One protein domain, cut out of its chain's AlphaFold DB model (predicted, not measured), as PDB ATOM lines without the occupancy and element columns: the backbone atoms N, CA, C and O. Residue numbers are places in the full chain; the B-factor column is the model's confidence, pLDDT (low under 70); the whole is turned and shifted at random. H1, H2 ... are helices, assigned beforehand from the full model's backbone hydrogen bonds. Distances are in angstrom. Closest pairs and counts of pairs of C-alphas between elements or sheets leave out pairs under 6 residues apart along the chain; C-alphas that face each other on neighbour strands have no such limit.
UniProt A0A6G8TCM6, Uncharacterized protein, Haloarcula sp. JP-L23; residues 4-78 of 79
ATOM      1  N   THR A   4      31.329  27.744 -22.277       61.28
ATOM      2  CA  THR A   4      30.125  28.393 -22.810       61.28
ATOM      3  C   THR A   4      30.050  28.234 -24.330       61.28
ATOM      4  O   THR A   4      29.077  27.667 -24.803       61.28
ATOM      5  N   ASP A   5      31.126  28.531 -25.075       72.50
ATOM      6  CA  ASP A   5      31.179  28.340 -26.537       72.50
ATOM      7  C   ASP A   5      30.852  26.906 -26.976       72.50
ATOM      8  O   ASP A   5      30.061  26.688 -27.889       72.50
ATOM      9  N   ARG A   6      31.430  25.894 -26.315       75.38
ATOM     10  CA  ARG A   6      31.180  24.487 -26.679       75.38
ATOM     11  C   ARG A   6      29.751  24.056 -26.351       75.38
ATOM     12  O   ARG A   6      29.171  23.277 -27.104       75.38
ATOM     13  N   THR A   7      29.199  24.556 -25.247       84.81
ATOM     14  CA  THR A   7      27.817  24.272 -24.841       84.81
ATOM     15  C   THR A   7      26.823  24.969 -25.770       84.81
ATOM     16  O   THR A   7      25.874  24.333 -26.218       84.81
ATOM     17  N   ASP A   8      27.074  26.222 -26.147       83.88
ATOM     18  CA  ASP A   8      26.226  26.992 -27.063       83.88
ATOM     19  C   ASP A   8      26.228  26.412 -28.482       83.88
ATOM     20  O   ASP A   8      25.175  26.333 -29.122       83.88
ATOM     21  N   ILE A   9      27.380  25.927 -28.954       88.81
ATOM     22  CA  ILE A   9      27.483  25.211 -30.233       88.81
ATOM     23  C   ILE A   9      26.670  23.912 -30.187       88.81
ATOM     24  O   ILE A   9      25.906  23.642 -31.110       88.81
ATOM     25  N   LEU A  10      26.786  23.125 -29.110       87.56
ATOM     26  CA  LEU A  10      26.022  21.882 -28.948       87.56
ATOM     27  C   LEU A  10      24.513  22.140 -28.880       87.56
ATOM     28  O   LEU A  10      23.745  21.433 -29.528       87.56
ATOM     29  N   ILE A  11      24.083  23.164 -28.142       89.81
ATOM     30  CA  ILE A  11      22.671  23.557 -28.058       89.81
ATOM     31  C   ILE A  11      22.153  24.007 -29.427       89.81
ATOM     32  O   ILE A  11      21.039  23.645 -29.806       89.81
ATOM     33  N   SER A  12      22.947  24.773 -30.174       87.12
ATOM     34  CA  SER A  12      22.566  25.245 -31.509       87.12
ATOM     35  C   SER A  12      22.434  24.085 -32.492       87.12
ATOM     36  O   SER A  12      21.398  23.964 -33.141       87.12
ATOM     37  N   ALA A  13      23.413  23.178 -32.519       88.69
ATOM     38  CA  ALA A  13      23.382  21.993 -33.372       88.69
ATOM     39  C   ALA A  13      22.214  21.058 -33.026       88.69
ATOM     40  O   ALA A  13      21.569  20.518 -33.919       88.69
ATOM     41  N   LEU A  14      21.896  20.893 -31.736       86.94
ATOM     42  CA  LEU A  14      20.762  20.075 -31.312       86.94
ATOM     43  C   LEU A  14      19.425  20.713 -31.711       86.94
ATOM     44  O   LEU A  14      18.516  20.009 -32.136       86.94
ATOM     45  N   ARG A  15      19.298  22.043 -31.611       83.56
ATOM     46  CA  ARG A  15      18.107  22.774 -32.079       83.56
ATOM     47  C   ARG A  15      17.935  22.688 -33.590       83.56
ATOM     48  O   ARG A  15      16.805  22.565 -34.048       83.56
ATOM     49  N   GLU A  16      19.026  22.763 -34.343       81.00
ATOM     50  CA  GLU A  16      19.019  22.616 -35.799       81.00
ATOM     51  C   GLU A  16      18.643  21.188 -36.201       81.00
ATOM     52  O   GLU A  16      17.710  21.012 -36.973       81.00
ATOM     53  N   TYR A  17      19.238  20.175 -35.564       77.62
ATOM     54  CA  TYR A  17      18.855  18.776 -35.750       77.62
ATOM     55  C   TYR A  17      17.380  18.519 -35.426       77.62
ATOM     56  O   TYR A  17      16.695  17.869 -36.202       77.62
ATOM     57  N   LEU A  18      16.866  19.036 -34.304       73.88
ATOM     58  CA  LEU A  18      15.449  18.888 -33.951       73.88
ATOM     59  C   LEU A  18      14.536  19.602 -34.952       73.88
ATOM     60  O   LEU A  18      13.449  19.111 -35.248       73.88
ATOM     61  N   ARG A  19      14.973  20.747 -35.488       69.94
ATOM     62  CA  ARG A  19      14.234  21.478 -36.515       69.94
ATOM     63  C   ARG A  19      14.220  20.696 -37.830       69.94
ATOM     64  O   ARG A  19      13.142  20.548 -38.390       69.94
ATOM     65  N   ASP A  20      15.344  20.136 -38.265       66.06
ATOM     66  CA  ASP A  20      15.434  19.291 -39.465       66.06
ATOM     67  C   ASP A  20      14.690  17.958 -39.301       66.06
ATOM     68  O   ASP A  20      13.978  17.531 -40.204       66.06
ATOM     69  N   ALA A  21      14.777  17.320 -38.132       61.84
ATOM     70  CA  ALA A  21      14.054  16.088 -37.827       61.84
ATOM     71  C   ALA A  21      12.535  16.309 -37.809       61.84
ATOM     72  O   ALA A  21      11.801  15.484 -38.340       61.84
ATOM     73  N   ALA A  22      12.057  17.449 -37.298       60.22
ATOM     74  CA  ALA A  22      10.649  17.841 -37.414       60.22
ATOM     75  C   ALA A  22      10.217  18.127 -38.870       60.22
ATOM     76  O   ALA A  22       9.024  18.129 -39.172       60.22
ATOM     77  N   HIS A  23      11.167  18.360 -39.784       64.06
ATOM     78  CA  HIS A  23      10.911  18.451 -41.224       64.06
ATOM     79  C   HIS A  23      11.010  17.095 -41.942       64.06
ATOM     80  O   HIS A  23      10.721  17.047 -43.135       64.06
ATOM     81  N   SER A  24      11.380  16.012 -41.249       71.94
ATOM     82  CA  SER A  24      11.363  14.657 -41.807       71.94
ATOM     83  C   SER A  24       9.920  14.185 -41.987       71.94
ATOM     84  O   SER A  24       9.136  14.215 -41.037       71.94
ATOM     85  N   ASP A  25       9.568  13.735 -43.193       75.06
ATOM     86  CA  ASP A  25       8.206  13.293 -43.528       75.06
ATOM     87  C   ASP A  25       7.706  12.157 -42.613       75.06
ATOM     88  O   ASP A  25       6.523  12.107 -42.291       75.06
ATOM     89  N   GLU A  26       8.613  11.303 -42.129       81.31
ATOM     90  CA  GLU A  26       8.330  10.230 -41.162       81.31
ATOM     91  C   GLU A  26       7.836  10.782 -39.813       81.31
ATOM     92  O   GLU A  26       6.810  10.357 -39.292       81.31
ATOM     93  N   VAL A  27       8.508  11.809 -39.283       82.12
ATOM     94  CA  VAL A  27       8.125  12.446 -38.011       82.12
ATOM     95  C   VAL A  27       6.809  13.204 -38.165       82.12
ATOM     96  O   VAL A  27       5.972  13.203 -37.265       82.12
ATOM     97  N   LYS A  28       6.587  13.837 -39.323       84.25
ATOM     98  CA  LYS A  28       5.309  14.495 -39.618       84.25
ATOM     99  C   LYS A  28       4.155  13.502 -39.702       84.25
ATOM    100  O   LYS A  28       3.062  13.849 -39.265       84.25
ATOM    101  N   GLN A  29       4.385  12.306 -40.245       86.75
ATOM    102  CA  GLN A  29       3.375  11.249 -40.279       86.75
ATOM    103  C   GLN A  29       2.997  10.795 -38.870       86.75
ATOM    104  O   GLN A  29       1.812  10.811 -38.558       86.75
ATOM    105  N   GLU A  30       3.968  10.516 -37.997       92.31
ATOM    106  CA  GLU A  30       3.677  10.137 -36.604       92.31
ATOM    107  C   GLU A  30       2.890  11.231 -35.857       92.31
ATOM    108  O   GLU A  30       1.941  10.950 -35.127       92.31
ATOM    109  N   ILE A  31       3.245  12.505 -36.067       91.50
ATOM    110  CA  ILE A  31       2.517  13.636 -35.473       91.50
ATOM    111  C   ILE A  31       1.089  13.737 -36.036       91.50
ATOM    112  O   ILE A  31       0.154  14.048 -35.292       91.50
ATOM    113  N   ALA A  32       0.912  13.504 -37.338       90.75
ATOM    114  CA  ALA A  32      -0.397  13.524 -37.979       90.75
ATOM    115  C   ALA A  32      -1.287  12.384 -37.469       90.75
ATOM    116  O   ALA A  32      -2.441  12.644 -37.134       90.75
ATOM    117  N   GLU A  33      -0.749  11.167 -37.348       92.88
ATOM    118  CA  GLU A  33      -1.435  10.009 -36.761       92.88
ATOM    119  C   GLU A  33      -1.905  10.315 -35.338       92.88
ATOM    120  O   GLU A  33      -3.103  10.251 -35.070       92.88
ATOM    121  N   ALA A  34      -1.007  10.795 -34.470       95.62
ATOM    122  CA  ALA A  34      -1.363  11.178 -33.103       95.62
ATOM    123  C   ALA A  34      -2.468  12.253 -33.055       95.62
ATOM    124  O   ALA A  34      -3.325  12.250 -32.171       95.62
ATOM    125  N   PHE A  35      -2.485  13.197 -34.001       94.50
ATOM    126  CA  PHE A  35      -3.555  14.192 -34.072       94.50
ATOM    127  C   PHE A  35      -4.874  13.613 -34.602       94.50
ATOM    128  O   PHE A  35      -5.953  14.005 -34.144       94.50
ATOM    129  N   TYR A  36      -4.830  12.700 -35.569       92.88
ATOM    130  CA  TYR A  36      -6.023  12.040 -36.101       92.88
ATOM    131  C   TYR A  36      -6.672  11.115 -35.075       92.88
ATOM    132  O   TYR A  36      -7.900  11.142 -34.968       92.88
ATOM    133  N   ASP A  37      -5.867  10.458 -34.246       94.06
ATOM    134  CA  ASP A  37      -6.314   9.594 -33.150       94.06
ATOM    135  C   ASP A  37      -6.728  10.369 -31.879       94.06
ATOM    136  O   ASP A  37      -7.120   9.770 -30.882       94.06
ATOM    137  N   ASP A  38      -6.694  11.709 -31.918       94.19
ATOM    138  CA  ASP A  38      -7.007  12.603 -30.787       94.19
ATOM    139  C   ASP A  38      -6.067  12.442 -29.568       94.19
ATOM    140  O   ASP A  38      -6.375  12.936 -28.480       94.19
ATOM    141  N   ASP A  39      -4.890  11.833 -29.753       96.94
ATOM    142  CA  ASP A  39      -3.851  11.703 -28.720       96.94
ATOM    143  C   ASP A  39      -3.194  13.047 -28.378       96.94
ATOM    144  O   ASP A  39      -2.728  13.254 -27.253       96.94
ATOM    145  N   ILE A  40      -3.166  13.979 -29.337       95.38
ATOM    146  CA  ILE A  40      -2.699  15.354 -29.135       95.38
ATOM    147  C   ILE A  40      -3.746  16.382 -29.551       95.38
ATOM    148  O   ILE A  40      -4.511  16.215 -30.503       95.38
ATOM    149  N   THR A  41      -3.747  17.514 -28.857       96.25
ATOM    150  CA  THR A  41      -4.637  18.634 -29.162       96.25
ATOM    151  C   THR A  41      -4.136  19.463 -30.347       96.25
ATOM    152  O   THR A  41      -2.957  19.472 -30.699       96.25
ATOM    153  N   PHE A  42      -5.026  20.272 -30.930       94.44
ATOM    154  CA  PHE A  42      -4.658  21.222 -31.986       94.44
ATOM    155  C   PHE A  42      -3.612  22.263 -31.535       94.44
ATOM    156  O   PHE A  42      -2.817  22.737 -32.345       94.44
ATOM    157  N   GLU A  43      -3.595  22.642 -30.253       94.75
ATOM    158  CA  GLU A  43      -2.575  23.556 -29.720       94.75
ATOM    159  C   GLU A  43      -1.194  22.892 -29.649       94.75
ATOM    160  O   GLU A  43      -0.199  23.515 -30.022       94.75
ATOM    161  N   GLU A  44      -1.131  21.625 -29.240       94.56
ATOM    162  CA  GLU A  44       0.109  20.839 -29.223       94.56
ATOM    163  C   GLU A  44       0.613  20.571 -30.642       94.56
ATOM    164  O   GLU A  44       1.791  20.786 -30.922       94.56
ATOM    165  N   LEU A  45      -0.287  20.235 -31.571       92.94
ATOM    166  CA  LEU A  45       0.038  20.103 -32.990       92.94
ATOM    167  C   LEU A  45       0.680  21.387 -33.539       92.94
ATOM    168  O   LEU A  45       1.749  21.343 -34.147       92.94
ATOM    169  N   LYS A  46       0.080  22.555 -33.271       91.94
ATOM    170  CA  LYS A  46       0.647  23.853 -33.680       91.94
ATOM    171  C   LYS A  46       2.038  24.109 -33.103       91.94
ATOM    172  O   LYS A  46       2.843  24.758 -33.769       91.94
ATOM    173  N   ALA A  47       2.321  23.642 -31.888       89.56
ATOM    174  CA  ALA A  47       3.642  23.784 -31.280       89.56
ATOM    175  C   ALA A  47       4.702  22.901 -31.966       89.56
ATOM    176  O   ALA A  47       5.873  23.281 -31.986       89.56
ATOM    177  N   LEU A  48       4.293  21.765 -32.538       89.44
ATOM    178  CA  LEU A  48       5.177  20.809 -33.206       89.44
ATOM    179  C   LEU A  48       5.433  21.160 -34.678       89.44
ATOM    180  O   LEU A  48       6.585  21.159 -35.109       89.44
ATOM    181  N   VAL A  49       4.383  21.488 -35.440       85.75
ATOM    182  CA  VAL A  49       4.469  21.663 -36.908       85.75
ATOM    183  C   VAL A  49       4.239  23.100 -37.382       85.75
ATOM    184  O   VAL A  49       4.412  23.415 -38.557       85.75
ATOM    185  N   GLY A  50       3.885  24.008 -36.471       88.44
ATOM    186  CA  GLY A  50       3.551  25.393 -36.791       88.44
ATOM    187  C   GLY A  50       2.087  25.586 -37.189       88.44
ATOM    188  O   GLY A  50       1.321  24.646 -37.383       88.44
ATOM    189  N   HIS A  51       1.674  26.852 -37.283       89.19
ATOM    190  CA  HIS A  51       0.271  27.219 -37.496       89.19
ATOM    191  C   HIS A  51      -0.289  26.746 -38.845       89.19
ATOM    192  O   HIS A  51      -1.418  26.269 -38.908       89.19
ATOM    193  N   GLU A  52       0.479  26.929 -39.919       88.81
ATOM    194  CA  GLU A  52       0.048  26.615 -41.283       88.81
ATOM    195  C   GLU A  52      -0.142  25.109 -41.477       88.81
ATOM    196  O   GLU A  52      -1.225  24.668 -41.856       88.81
ATOM    197  N   GLU A  53       0.865  24.320 -41.104       89.25
ATOM    198  CA  GLU A  53       0.819  22.863 -41.237       89.25
ATOM    199  C   GLU A  53      -0.264  22.247 -40.340       89.25
ATOM    200  O   GLU A  53      -1.030  21.389 -40.775       89.25
ATOM    201  N   ALA A  54      -0.417  22.747 -39.109       92.56
ATOM    202  CA  ALA A  54      -1.486  22.298 -38.221       92.56
ATOM    203  C   ALA A  54      -2.878  22.574 -38.811       92.56
ATOM    204  O   ALA A  54      -3.777  21.739 -38.696       92.56
ATOM    205  N   ALA A  55      -3.077  23.732 -39.449       92.44
ATOM    206  CA  ALA A  55      -4.340  24.049 -40.111       92.44
ATOM    207  C   ALA A  55      -4.629  23.086 -41.274       92.44
ATOM    208  O   ALA A  55      -5.778  22.668 -41.432       92.44
ATOM    209  N   ASN A  56      -3.599  22.694 -42.031       91.31
ATOM    210  CA  ASN A  56      -3.717  21.692 -43.089       91.31
ATOM    211  C   ASN A  56      -4.143  20.325 -42.525       91.31
ATOM    212  O   ASN A  56      -5.138  19.756 -42.974       91.31
ATOM    213  N   PHE A  57      -3.479  19.844 -41.469       93.19
ATOM    214  CA  PHE A  57      -3.864  18.596 -40.796       93.19
ATOM    215  C   PHE A  57      -5.287  18.637 -40.233       93.19
ATOM    216  O   PHE A  57      -6.034  17.670 -40.362       93.19
ATOM    217  N   ARG A  58      -5.719  19.763 -39.655       92.75
ATOM    218  CA  ARG A  58      -7.103  19.916 -39.183       92.75
ATOM    219  C   ARG A  58      -8.114  19.803 -40.319       92.75
ATOM    220  O   ARG A  58      -9.132  19.138 -40.145       92.75
ATOM    221  N   LEU A  59      -7.844  20.451 -41.449       93.50
ATOM    222  CA  LEU A  59      -8.710  20.375 -42.621       93.50
ATOM    223  C   LEU A  59      -8.787  18.938 -43.155       93.50
ATOM    224  O   LEU A  59      -9.884  18.444 -43.406       93.50
ATOM    225  N   LEU A  60      -7.646  18.251 -43.257       92.19
ATOM    226  CA  LEU A  60      -7.580  16.849 -43.674       92.19
ATOM    227  C   LEU A  60      -8.358  15.928 -42.724       92.19
ATOM    228  O   LEU A  60      -9.142  15.109 -43.194       92.19
ATOM    229  N   LYS A  61      -8.227  16.105 -41.400       92.19
ATOM    230  CA  LYS A  61      -9.001  15.337 -40.406       92.19
ATOM    231  C   LYS A  61     -10.510  15.489 -40.620       92.19
ATOM    232  O   LYS A  61     -11.239  14.503 -40.574       92.19
ATOM    233  N   GLN A  62     -10.975  16.714 -40.877       90.44
ATOM    234  CA  GLN A  62     -12.391  16.977 -41.151       90.44
ATOM    235  C   GLN A  62     -12.853  16.278 -42.432       90.44
ATOM    236  O   GLN A  62     -13.859  15.575 -42.402       90.44
ATOM    237  N   GLN A  63     -12.086  16.397 -43.517       88.75
ATOM    238  CA  GLN A  63     -12.402  15.741 -44.788       88.75
ATOM    239  C   GLN A  63     -12.450  14.215 -44.661       88.75
ATOM    240  O   GLN A  63     -13.368  13.597 -45.186       88.75
ATOM    241  N   LEU A  64     -11.506  13.608 -43.934       87.50
ATOM    242  CA  LEU A  64     -11.506  12.165 -43.677       87.50
ATOM    243  C   LEU A  64     -12.731  11.733 -42.868       87.50
ATOM    244  O   LEU A  64     -13.325  10.701 -43.164       87.50
ATOM    245  N   SER A  65     -13.133  12.527 -41.872       87.00
ATOM    246  CA  SER A  65     -14.330  12.230 -41.085       87.00
ATOM    247  C   SER A  65     -15.619  12.350 -41.902       87.00
ATOM    248  O   SER A  65     -16.505  11.515 -41.753       87.00
ATOM    249  N   GLU A  66     -15.718  13.347 -42.786       84.94
ATOM    250  CA  GLU A  66     -16.861  13.515 -43.690       84.94
ATOM    251  C   GLU A  66     -16.919  12.379 -44.716       84.94
ATOM    252  O   GLU A  66     -17.971  11.768 -44.876       84.94
ATOM    253  N   ALA A  67     -15.784  12.030 -45.331       80.12
ATOM    254  CA  ALA A  67     -15.694  10.909 -46.264       80.12
ATOM    255  C   ALA A  67     -16.097   9.582 -45.603       80.12
ATOM    256  O   ALA A  67     -16.881   8.828 -46.166       80.12
ATOM    257  N   PHE A  68     -15.636   9.328 -44.374       78.00
ATOM    258  CA  PHE A  68     -16.034   8.137 -43.622       78.00
ATOM    259  C   PHE A  68     -17.546   8.089 -43.354       78.00
ATOM    260  O   PHE A  68     -18.156   7.024 -43.421       78.00
ATOM    261  N   LEU A  69     -18.166   9.231 -43.040       81.88
ATOM    262  CA  LEU A  69     -19.611   9.303 -42.825       81.88
ATOM    263  C   LEU A  69     -20.401   9.045 -44.114       81.88
ATOM    264  O   LEU A  69     -21.418   8.355 -44.048       81.88
ATOM    265  N   ASP A  70     -19.940   9.573 -45.249       84.69
ATOM    266  CA  ASP A  70     -20.552   9.333 -46.559       84.69
ATOM    267  C   ASP A  70     -20.447   7.851 -46.958       84.69
ATOM    268  O   ASP A  70     -21.464   7.252 -47.312       84.69
ATOM    269  N   ASP A  71     -19.276   7.227 -46.795       78.31
ATOM    270  CA  ASP A  71     -19.067   5.800 -47.091       78.31
ATOM    271  C   ASP A  71     -20.018   4.906 -46.271       78.31
ATOM    272  O   ASP A  71     -20.676   4.006 -46.802       78.31
ATOM    273  N   VAL A  72     -20.145   5.180 -44.967       82.31
ATOM    274  CA  VAL A  72     -21.067   4.446 -44.084       82.31
ATOM    275  C   VAL A  72     -22.526   4.692 -44.478       82.31
ATOM    276  O   VAL A  72     -23.355   3.784 -44.390       82.31
ATOM    277  N   ALA A  73     -22.875   5.907 -44.903       82.31
ATOM    278  CA  ALA A  73     -24.227   6.218 -45.351       82.31
ATOM    279  C   ALA A  73     -24.597   5.467 -46.640       82.31
ATOM    280  O   ALA A  73     -25.734   5.005 -46.748       82.31
ATOM    281  N   GLU A  74     -23.659   5.310 -47.579       85.06
ATOM    282  CA  GLU A  74     -23.854   4.505 -48.791       85.06
ATOM    283  C   GLU A  74     -24.050   3.017 -48.465       85.06
ATOM    284  O   GLU A  74     -24.997   2.413 -48.970       85.06
ATOM    285  N   GLU A  75     -23.239   2.443 -47.567       81.88
ATOM    286  CA  GLU A  75     -23.373   1.037 -47.147       81.88
ATOM    287  C   GLU A  75     -24.726   0.754 -46.471       81.88
ATOM    288  O   GLU A  75     -25.335  -0.288 -46.700       81.88
ATOM    289  N   LEU A  76     -25.236   1.692 -45.665       77.12
ATOM    290  CA  LEU A  76     -26.545   1.560 -45.010       77.12
ATOM    291  C   LEU A  76     -27.733   1.822 -45.948       77.12
ATOM    292  O   LEU A  76     -28.859   1.427 -45.630       77.12
ATOM    293  N   ALA A  77     -27.516   2.542 -47.048       80.38
ATOM    294  CA  ALA A  77     -28.551   2.869 -48.022       80.38
ATOM    295  C   ALA A  77     -28.785   1.751 -49.054       80.38
ATOM    296  O   ALA A  77     -29.814   1.794 -49.736       80.38
ATOM    297  N   ASP A  78     -27.883   0.767 -49.151       64.12
ATOM    298  CA  ASP A  78     -28.042  -0.424 -49.992       64.12
ATOM    299  C   ASP A  78     -28.650  -1.590 -49.159       64.12
ATOM    300  O   ASP A  78     -28.000  -2.084 -48.235       64.12
TER     301      ASP A  78
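This is residues 4 to 78 of the 79 residues of an uncharacterized protein of Haloarcula sp. JP-L23 (UniProt A0A6G8TCM6). The longest helix, H4, runs out one way from a small body in the middle, where it packs by its first turns on a short helical hairpin, H2 and H3; H1 reaches out the other way. Residues 4 to 18 and 66 to 78 stick out as two arms. The printed part has 75 residues with four named helices, H1 to H4 in chain order, and is all helix, extended, with a radius of gyration of the C-alphas of 18.1 A and spans of 70 by 20 by 19 A.

H4, residues 51 to 77, touches H3, residues 42 to 49, with residues 53 to 58 alone, at a steep tilt of 58 degrees, opposite ways; the closest C-alphas, of Lys 46 and Ala 54, are 5.3 A apart. H3 and H2, residues 25 to 36, touch as a hairpin at a shallow tilt of 1 degrees, with the C-alphas of Phe 35 and Leu 45 closest at 7.0 A. H1, residues 4 to 22, is close to but not clearly touching H2, closest at the C-alphas of Ala 22 and Lys 28, 6.7 A, and is apart from H4. In H1, H2, H3 and H4 every O i to N i+4 pair is within hydrogen-bond range.

H4 is 39.2 A long and ends at C-alpha 77 (-28.551, 2.869, -48.022). H1 is 26.5 A long and begins at C-alpha 4 (30.125, 28.393, -22.810). H2 measures 16.1 A and H3 10.4 A.

The C-alphas farthest apart, of Thr 4 and Asp 78, are 70.4 A apart. The printed part has no cut, and its three links are tight. Residues 4, 19 to 23 and 78 have pLDDT under 70.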